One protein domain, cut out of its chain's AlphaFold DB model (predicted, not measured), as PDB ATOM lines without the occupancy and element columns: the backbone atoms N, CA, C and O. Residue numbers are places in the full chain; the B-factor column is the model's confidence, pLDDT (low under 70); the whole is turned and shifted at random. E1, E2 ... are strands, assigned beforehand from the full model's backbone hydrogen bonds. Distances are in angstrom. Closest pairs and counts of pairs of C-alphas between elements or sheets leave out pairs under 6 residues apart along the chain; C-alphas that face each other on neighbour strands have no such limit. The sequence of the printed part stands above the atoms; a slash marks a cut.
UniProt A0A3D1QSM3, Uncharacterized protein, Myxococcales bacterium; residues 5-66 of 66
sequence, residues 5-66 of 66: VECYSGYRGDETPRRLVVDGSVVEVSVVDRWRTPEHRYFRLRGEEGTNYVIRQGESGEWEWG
ATOM      1  N   VAL A   5      23.789 -47.075   6.809       88.06
ATOM      2  CA  VAL A   5      23.344 -47.035   8.201       88.06
ATOM      3  C   VAL A   5      23.856 -48.280   8.902       88.06
ATOM      4  O   VAL A   5      23.443 -49.394   8.576       88.06
ATOM      5  N   GLU A   6      24.715 -48.102   9.901       86.81
ATOM      6  CA  GLU A   6      25.091 -49.208  10.775       86.81
ATOM      7  C   GLU A   6      24.043 -49.344  11.882       86.81
ATOM      8  O   GLU A   6      23.876 -48.470  12.746       86.81
ATOM      9  N   CYS A   7      23.318 -50.460  11.843       84.00
ATOM     10  CA  CYS A   7      22.365 -50.841  12.874       84.00
ATOM     11  C   CYS A   7      23.043 -51.779  13.871       84.00
ATOM     12  O   CYS A   7      23.697 -52.750  13.489       84.00
ATOM     13  N   TYR A   8      22.855 -51.528  15.165       73.06
ATOM     14  CA  TYR A   8      23.260 -52.508  16.166       73.06
ATOM     15  C   TYR A   8      22.177 -53.581  16.277       73.06
ATOM     16  O   TYR A   8      21.085 -53.322  16.785       73.06
ATOM     17  N   SER A   9      22.478 -54.792  15.809       61.53
ATOM     18  CA  SER A   9      21.605 -55.955  15.978       61.53
ATOM     19  C   SER A   9      21.789 -56.526  17.390       61.53
ATOM     20  O   SER A   9      22.546 -57.466  17.628       61.53
ATOM     21  N   GLY A  10      21.177 -55.875  18.380       57.62
ATOM     22  CA  GLY A  10      21.190 -56.347  19.763       57.62
ATOM     23  C   GLY A  10      20.279 -57.564  19.970       57.62
ATOM     24  O   GLY A  10      19.259 -57.712  19.301       57.62
ATOM     25  N   TYR A  11      20.598 -58.387  20.979       46.00
ATOM     26  CA  TYR A  11      19.975 -59.672  21.377       46.00
ATOM     27  C   TYR A  11      18.437 -59.667  21.608       46.00
ATOM     28  O   TYR A  11      17.854 -60.681  21.980       46.00
ATOM     29  N   ARG A  12      17.749 -58.534  21.416       56.12
ATOM     30  CA  ARG A  12      16.297 -58.350  21.612       56.12
ATOM     31  C   ARG A  12      15.556 -57.891  20.346       56.12
ATOM     32  O   ARG A  12      14.400 -57.496  20.448       56.12
ATOM     33  N   GLY A  13      16.186 -57.986  19.171       52.84
ATOM     34  CA  GLY A  13      15.494 -57.923  17.876       52.84
ATOM     35  C   GLY A  13      15.048 -56.534  17.422       52.84
ATOM     36  O   GLY A  13      14.219 -56.437  16.523       52.84
ATOM     37  N   ASP A  14      15.576 -55.469  18.025       57.56
ATOM     38  CA  ASP A  14      15.239 -54.103  17.633       57.56
ATOM     39  C   ASP A  14      16.456 -53.424  16.989       57.56
ATOM     40  O   ASP A  14      17.352 -52.908  17.665       57.56
ATOM     41  N   GLU A  15      16.522 -53.512  15.658       65.50
ATOM     42  CA  GLU A  15      17.543 -52.857  14.843       65.50
ATOM     43  C   GLU A  15      17.393 -51.343  14.979       65.50
ATOM     44  O   GLU A  15      16.447 -50.736  14.470       65.50
ATOM     45  N   THR A  16      18.328 -50.725  15.700       78.12
ATOM     46  CA  THR A  16      18.355 -49.274  15.888       78.12
ATOM     47  C   THR A  16      19.593 -48.676  15.219       78.12
ATOM     48  O   THR A  16      20.708 -49.152  15.478       78.12
ATOM     49  N   PRO A  17      19.421 -47.639  14.371       85.88
ATOM     50  CA  PRO A  17      20.533 -46.902  13.783       85.88
ATOM     51  C   PRO A  17      21.446 -46.351  14.872       85.88
ATOM     52  O   PRO A  17      20.973 -45.699  15.807       85.88
ATOM     53  N   ARG A  18      22.746 -46.611  14.747       88.12
ATOM     54  CA  ARG A  18      23.781 -46.109  15.666       88.12
ATOM     55  C   ARG A  18      24.799 -45.233  14.961       88.12
ATOM     56  O   ARG A  18      25.347 -44.327  15.581       88.12
ATOM     57  N   ARG A  19      25.056 -45.498  13.680       91.12
ATOM     58  CA  ARG A  19      25.975 -44.700  12.868       91.12
ATOM     59  C   ARG A  19      25.394 -44.455  11.490       91.12
ATOM     60  O   ARG A  19      24.771 -45.346  10.912       91.12
ATOM     61  N   LEU A  20      25.608 -43.247  10.987       91.56
ATOM     62  CA  LEU A  20      25.280 -42.844   9.623       91.56
ATOM     63  C   LEU A  20      26.556 -42.487   8.886       91.56
ATOM     64  O   LEU A  20      27.400 -41.787   9.440       91.56
ATOM     65  N   VAL A  21      26.661 -42.893   7.626       90.00
ATOM     66  CA  VAL A  21      27.703 -42.387   6.733       90.00
ATOM     67  C   VAL A  21      27.133 -41.212   5.947       90.00
ATOM     68  O   VAL A  21      26.277 -41.381   5.077       90.00
ATOM     69  N   VAL A  22      27.595 -40.008   6.269       86.94
ATOM     70  CA  VAL A  22      27.190 -38.755   5.625       86.94
ATOM     71  C   VAL A  22      28.412 -38.167   4.932       86.94
ATOM     72  O   VAL A  22      29.396 -37.847   5.590       86.94
ATOM     73  N   ASP A  23      28.367 -38.054   3.603       85.94
ATOM     74  CA  ASP A  23      29.476 -37.515   2.792       85.94
ATOM     75  C   ASP A  23      30.827 -38.228   3.036       85.94
ATOM     76  O   ASP A  23      31.892 -37.623   3.087       85.94
ATOM     77  N   GLY A  24      30.786 -39.546   3.268       86.62
ATOM     78  CA  GLY A  24      31.974 -40.350   3.591       86.62
ATOM     79  C   GLY A  24      32.475 -40.219   5.035       86.62
ATOM     80  O   GLY A  24      33.448 -40.877   5.397       86.62
ATOM     81  N   SER A  25      31.808 -39.421   5.870       89.12
ATOM     82  CA  SER A  25      32.100 -39.295   7.300       89.12
ATOM     83  C   SER A  25      31.124 -40.118   8.132       89.12
ATOM     84  O   SER A  25      29.914 -40.079   7.912       89.12
ATOM     85  N   VAL A  26      31.644 -40.855   9.113       90.81
ATOM     86  CA  VAL A  26      30.826 -41.619  10.060       90.81
ATOM     87  C   VAL A  26      30.363 -40.686  11.174       90.81
ATOM     88  O   VAL A  26      31.181 -40.090  11.868       90.81
ATOM     89  N   VAL A  27      29.052 -40.584  11.350       91.50
ATOM     90  CA  VAL A  27      28.413 -39.790  12.399       91.50
ATOM     91  C   VAL A  27      27.727 -40.735  13.370       91.50
ATOM     92  O   VAL A  27      26.823 -41.483  12.987       91.50
ATOM     93  N   GLU A  28      28.140 -40.696  14.636       92.44
ATOM     94  CA  GLU A  28      27.445 -41.405  15.705       92.44
ATOM     95  C   GLU A  28      26.129 -40.701  16.015       92.44
ATOM     96  O   GLU A  28      26.061 -39.481  16.195       92.44
ATOM     97  N   VAL A  29      25.057 -41.485  16.033       92.75
ATOM     98  CA  VAL A  29      23.696 -40.996  16.189       92.75
ATOM     99  C   VAL A  29      22.931 -41.830  17.202       92.75
ATOM    100  O   VAL A  29      23.129 -43.035  17.350       92.75
ATOM    101  N   SER A  30      21.996 -41.178  17.877       91.19
ATOM    102  CA  SER A  30      21.025 -41.817  18.758       91.19
ATOM    103  C   SER A  30      19.616 -41.638  18.213       91.19
ATOM    104  O   SER A  30      19.266 -40.567  17.716       91.19
ATOM    105  N   VAL A  31      18.788 -42.675  18.325       90.94
ATOM    106  CA  VAL A  31      17.376 -42.603  17.938       90.94
ATOM    107  C   VAL A  31      16.621 -41.751  18.949       90.94
ATOM    108  O   VAL A  31      16.545 -42.093  20.125       90.94
ATOM    109  N   VAL A  32      16.063 -40.643  18.473       91.81
ATOM    110  CA  VAL A  32      15.192 -39.759  19.252       91.81
ATOM    111  C   VAL A  32      13.748 -40.210  19.133       91.81
ATOM    112  O   VAL A  32      13.038 -40.262  20.130       91.81
ATOM    113  N   ASP A  33      13.316 -40.525  17.913       91.56
ATOM    114  CA  ASP A  33      11.939 -40.908  17.631       91.56
ATOM    115  C   ASP A  33      11.887 -41.886  16.453       91.56
ATOM    116  O   ASP A  33      12.780 -41.900  15.599       91.56
ATOM    117  N   ARG A  34      10.854 -42.725  16.405       90.31
ATOM    118  CA  ARG A  34      10.632 -43.683  15.322       90.31
ATOM    119  C   ARG A  34       9.144 -43.834  15.074       90.31
ATOM    120  O   ARG A  34       8.374 -44.072  16.004       90.31
ATOM    121  N   TRP A  35       8.749 -43.780  13.812       91.19
ATOM    122  CA  TRP A  35       7.359 -43.982  13.423       91.19
ATOM    123  C   TRP A  35       7.268 -44.791  12.140       91.19
ATOM    124  O   TRP A  35       8.169 -44.803  11.303       91.19
ATOM    125  N   ARG A  36       6.164 -45.517  11.999       88.12
ATOM    126  CA  ARG A  36       5.895 -46.350  10.831       88.12
ATOM    127  C   ARG A  36       4.759 -45.729  10.035       88.12
ATOM    128  O   ARG A  36       3.713 -45.427  10.600       88.12
ATOM    129  N   THR A  37       4.971 -45.554   8.741       87.31
ATOM    130  CA  THR A  37       3.928 -45.259   7.758       87.31
ATOM    131  C   THR A  37       3.598 -46.546   6.985       87.31
ATOM    132  O   THR A  37       4.293 -47.551   7.156       87.31
ATOM    133  N   PRO A  38       2.531 -46.565   6.167       86.62
ATOM    134  CA  PRO A  38       2.149 -47.754   5.404       86.62
ATOM    135  C   PRO A  38       3.252 -48.259   4.463       86.62
ATOM    136  O   PRO A  38       3.365 -49.460   4.266       86.62
ATOM    137  N   GLU A  39       4.069 -47.349   3.929       84.19
ATOM    138  CA  GLU A  39       5.085 -47.648   2.910       84.19
ATOM    139  C   GLU A  39       6.516 -47.642   3.476       84.19
ATOM    140  O   GLU A  39       7.406 -48.306   2.948       84.19
ATOM    141  N   HIS A  40       6.765 -46.906   4.568       88.06
ATOM    142  CA  HIS A  40       8.119 -46.664   5.070       88.06
ATOM    143  C   HIS A  40       8.193 -46.632   6.599       88.06
ATOM    144  O   HIS A  40       7.241 -46.303   7.307       88.06
ATOM    145  N   ARG A  41       9.372 -46.927   7.146       89.94
ATOM    146  CA  ARG A  41       9.677 -46.706   8.563       89.94
ATOM    147  C   ARG A  41      10.612 -45.518   8.697       89.94
ATOM    148  O   ARG A  41      11.715 -45.551   8.178       89.94
ATOM    149  N   TYR A  42      10.186 -44.491   9.406       91.62
ATOM    150  CA  TYR A  42      10.968 -43.290   9.636       91.62
ATOM    151  C   TYR A  42      11.650 -43.333  10.996       91.62
ATOM    152  O   TYR A  42      11.111 -43.851  11.979       91.62
ATOM    153  N   PHE A  43      12.833 -42.739  11.042       92.06
ATOM    154  CA  PHE A  43      13.652 -42.615  12.230       92.06
ATOM    155  C   PHE A  43      14.181 -41.194  12.311       92.06
ATOM    156  O   PHE A  43      14.859 -40.706  11.403       92.06
ATOM    157  N   ARG A  44      13.894 -40.536  13.429       93.44
ATOM    158  CA  ARG A  44      14.543 -39.294  13.812       93.44
ATOM    159  C   ARG A  44      15.738 -39.626  14.677       93.44
ATOM    160  O   ARG A  44      15.618 -40.248  15.731       93.44
ATOM    161  N   LEU A  45      16.887 -39.171  14.225       92.75
ATOM    162  CA  LEU A  45      18.184 -39.423  14.809       92.75
ATOM    163  C   LEU A  45      18.781 -38.096  15.270       92.75
ATOM    164  O   LEU A  45      18.527 -37.044  14.681       92.75
ATOM    165  N   ARG A  46      19.581 -38.136  16.326       93.94
ATOM    166  CA  ARG A  46      20.354 -36.994  16.805       93.94
ATOM    167  C   ARG A  46      21.809 -37.399  16.889       93.94
ATOM    168  O   ARG A  46      22.136 -38.350  17.592       93.94
ATOM    169  N   GLY A  47      22.642 -36.701  16.129       92.69
ATOM    170  CA  GLY A  47      24.087 -36.830  16.191       92.69
ATOM    171  C   GLY A  47      24.638 -36.283  17.498       92.69
ATOM    172  O   GLY A  47      23.984 -35.472  18.164       92.69
ATOM    173  N   GLU A  48      25.847 -36.705  17.844       88.62
ATOM    174  CA  GLU A  48      26.532 -36.242  19.058       88.62
ATOM    175  C   GLU A  48      26.748 -34.722  19.081       88.62
ATOM    176  O   GLU A  48      26.605 -34.098  20.129       88.62
ATOM    177  N   GLU A  49      26.954 -34.095  17.920       87.31
ATOM    178  CA  GLU A  49      27.052 -32.631  17.798       87.31
ATOM    179  C   GLU A  49      25.703 -31.901  17.966       87.31
ATOM    180  O   GLU A  49      25.615 -30.677  17.887       87.31
ATOM    181  N   GLY A  50      24.612 -32.635  18.203       87.75
ATOM    182  CA  GLY A  50      23.266 -32.084  18.348       87.75
ATOM    183  C   GLY A  50      22.528 -31.856  17.026       87.75
ATOM    184  O   GLY A  50      21.383 -31.385  17.048       87.75
ATOM    185  N   THR A  51      23.134 -32.231  15.899       91.44
ATOM    186  CA  THR A  51      22.505 -32.247  14.574       91.44
ATOM    187  C   THR A  51      21.392 -33.285  14.536       91.44
ATOM    188  O   THR A  51      21.563 -34.409  14.997       91.44
ATOM    189  N   ASN A  52      20.228 -32.919  14.001       92.50
ATOM    190  CA  ASN A  52      19.116 -33.852  13.851       92.50
ATOM    191  C   ASN A  52      19.073 -34.363  12.413       92.50
ATOM    192  O   ASN A  52      19.144 -33.573  11.475       92.50
ATOM    193  N   TYR A  53      18.889 -35.666  12.263       91.81
ATOM    194  CA  TYR A  53      18.768 -36.349  10.987       91.81
ATOM    195  C   TYR A  53      17.426 -37.069  10.937       91.81
ATOM    196  O   TYR A  53      16.959 -37.599  11.945       91.81
ATOM    197  N   VAL A  54      16.794 -37.085   9.770       93.06
ATOM    198  CA  VAL A  54      15.595 -37.889   9.531       93.06
ATOM    199  C   VAL A  54      15.896 -38.817   8.377       93.06
ATOM    200  O   VAL A  54      16.302 -38.378   7.302       93.06
ATOM    201  N   ILE A  55      15.732 -40.106   8.634       92.38
ATOM    202  CA  ILE A  55      15.973 -41.154   7.654       92.38
ATOM    203  C   ILE A  55      14.750 -42.049   7.584       92.38
ATOM    204  O   ILE A  55      13.989 -42.164   8.550       92.38
ATOM    205  N   ARG A  56      14.574 -42.710   6.451       91.75
ATOM    206  CA  ARG A  56      13.519 -43.691   6.245       91.75
ATOM    207  C   ARG A  56      14.095 -44.997   5.733       91.75
ATOM    208  O   ARG A  56      15.064 -45.004   4.981       91.75
ATOM    209  N   GLN A  57      13.469 -46.086   6.143       89.50
ATOM    210  CA  GLN A  57      13.727 -47.437   5.688       89.50
ATOM    211  C   GLN A  57      12.537 -47.899   4.845       89.50
ATOM    212  O   GLN A  57      11.394 -47.882   5.318       89.50
ATOM    213  N   GLY A  58      12.795 -48.288   3.600       87.06
ATOM    214  CA  GLY A  58      11.818 -48.962   2.746       87.06
ATOM    215  C   GLY A  58      11.592 -50.416   3.159       87.06
ATOM    216  O   GLY A  58      12.349 -50.982   3.948       87.06
ATOM    217  N   GLU A  59      10.562 -51.050   2.600       82.00
ATOM    218  CA  GLU A  59      10.238 -52.458   2.884       82.00
ATOM    219  C   GLU A  59      11.363 -53.428   2.488       82.00
ATOM    220  O   GLU A  59      11.576 -54.436   3.158       82.00
ATOM    221  N   SER A  60      12.141 -53.082   1.459       82.38
ATOM    222  CA  SER A  60      13.315 -53.843   1.005       82.38
ATOM    223  C   SER A  60      14.548 -53.687   1.908       82.38
ATOM    224  O   SER A  60      15.604 -54.235   1.600       82.38
ATOM    225  N   GLY A  61      14.453 -52.910   2.995       80.94
ATOM    226  CA  GLY A  61      15.577 -52.605   3.885       80.94
ATOM    227  C   GLY A  61      16.517 -51.512   3.364       80.94
ATOM    228  O   GLY A  61      17.584 -51.300   3.933       80.94
ATOM    229  N   GLU A  62      16.135 -50.814   2.294       86.94
ATOM    230  CA  GLU A  62      16.880 -49.668   1.776       86.94
ATOM    231  C   GLU A  62      16.694 -48.437   2.661       86.94
ATOM    232  O   GLU A  62      15.578 -48.115   3.065       86.94
ATOM    233  N   TRP A  63      17.796 -47.752   2.953       89.56
ATOM    234  CA  TRP A  63      17.800 -46.538   3.754       89.56
ATOM    235  C   TRP A  63      17.970 -45.312   2.869       89.56
ATOM    236  O   TRP A  63      18.818 -45.287   1.971       89.56
ATOM    237  N   GLU A  64      17.189 -44.279   3.158       91.19
ATOM    238  CA  GLU A  64      17.214 -43.007   2.449       91.19
ATOM    239  C   GLU A  64      17.011 -41.837   3.412       91.19
ATOM    240  O   GLU A  64      16.492 -41.996   4.518       91.19
ATOM    241  N   TRP A  65      17.384 -40.640   2.966       89.88
ATOM    242  CA  TRP A  65      16.980 -39.403   3.626       89.88
ATOM    243  C   TRP A  65      15.454 -39.250   3.560       89.88
ATOM    244  O   TRP A  65      14.849 -39.519   2.518       89.88
ATOM    245  N   GLY A  66      14.849 -38.915   4.703       84.62
ATOM    246  CA  GLY A  66      13.397 -38.796   4.870       84.62
ATOM    247  C   GLY A  66      12.818 -37.459   4.441       84.62
ATOM    248  O   GLY A  66      13.591 -36.490   4.282       84.62
TER     249      GLY A  66
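AT A GLANCE: This is residues 5 to 66 of the 66 residues of an uncharacterized protein of Myxococcales bacterium (UniProt A0A3D1QSM3). One strongly twisted sheet of six strands folds back on itself, half closed, with the long, bent E3 as hinge and E1 and E2 facing E4, E5 and E6. The 62 printed residues hold E1 to E6 in a meander, each strand the antiparallel neighbour of the one before. The class is all strand, with no named helix; the whole is compact, radius of gyration of the C-alphas 11.3 A, spans 31 by 27 by 20 A.

IN THESE COORDINATES: E1, residues 5 to 8, begins at C-alpha 5 (23.344, -47.035, 8.201). E2 is residues 16 to 22, E3 25 to 36, 27.4 A long, E4 40 to 47, E5 52 to 58, and E6 63 to 65, ending at C-alpha 65 (16.980, -39.403, 3.626).

HOW THE PARTS SIT: Within hydrogen-bond range are N 6 and O 19 at 2.9 A in hairpin E1 and E2, N 20 and O 27 at 2.9 A in E2 and E3, N 30 and O 46 at 2.8 A in E3 and E4, N 43 and O 55 at 2.8 A in E4 and E5, and N 56 and O 64 at 2.8 A in E5 and E6. E3 bends by 76 degrees at residue 32. The closest C-alphas of edge strands E1 and E6, Val 5 and Trp 63, are 7.1 A apart.

THE WHOLE: The printed part has no cut and no long link. Residues 9 to 15 have pLDDT under 70.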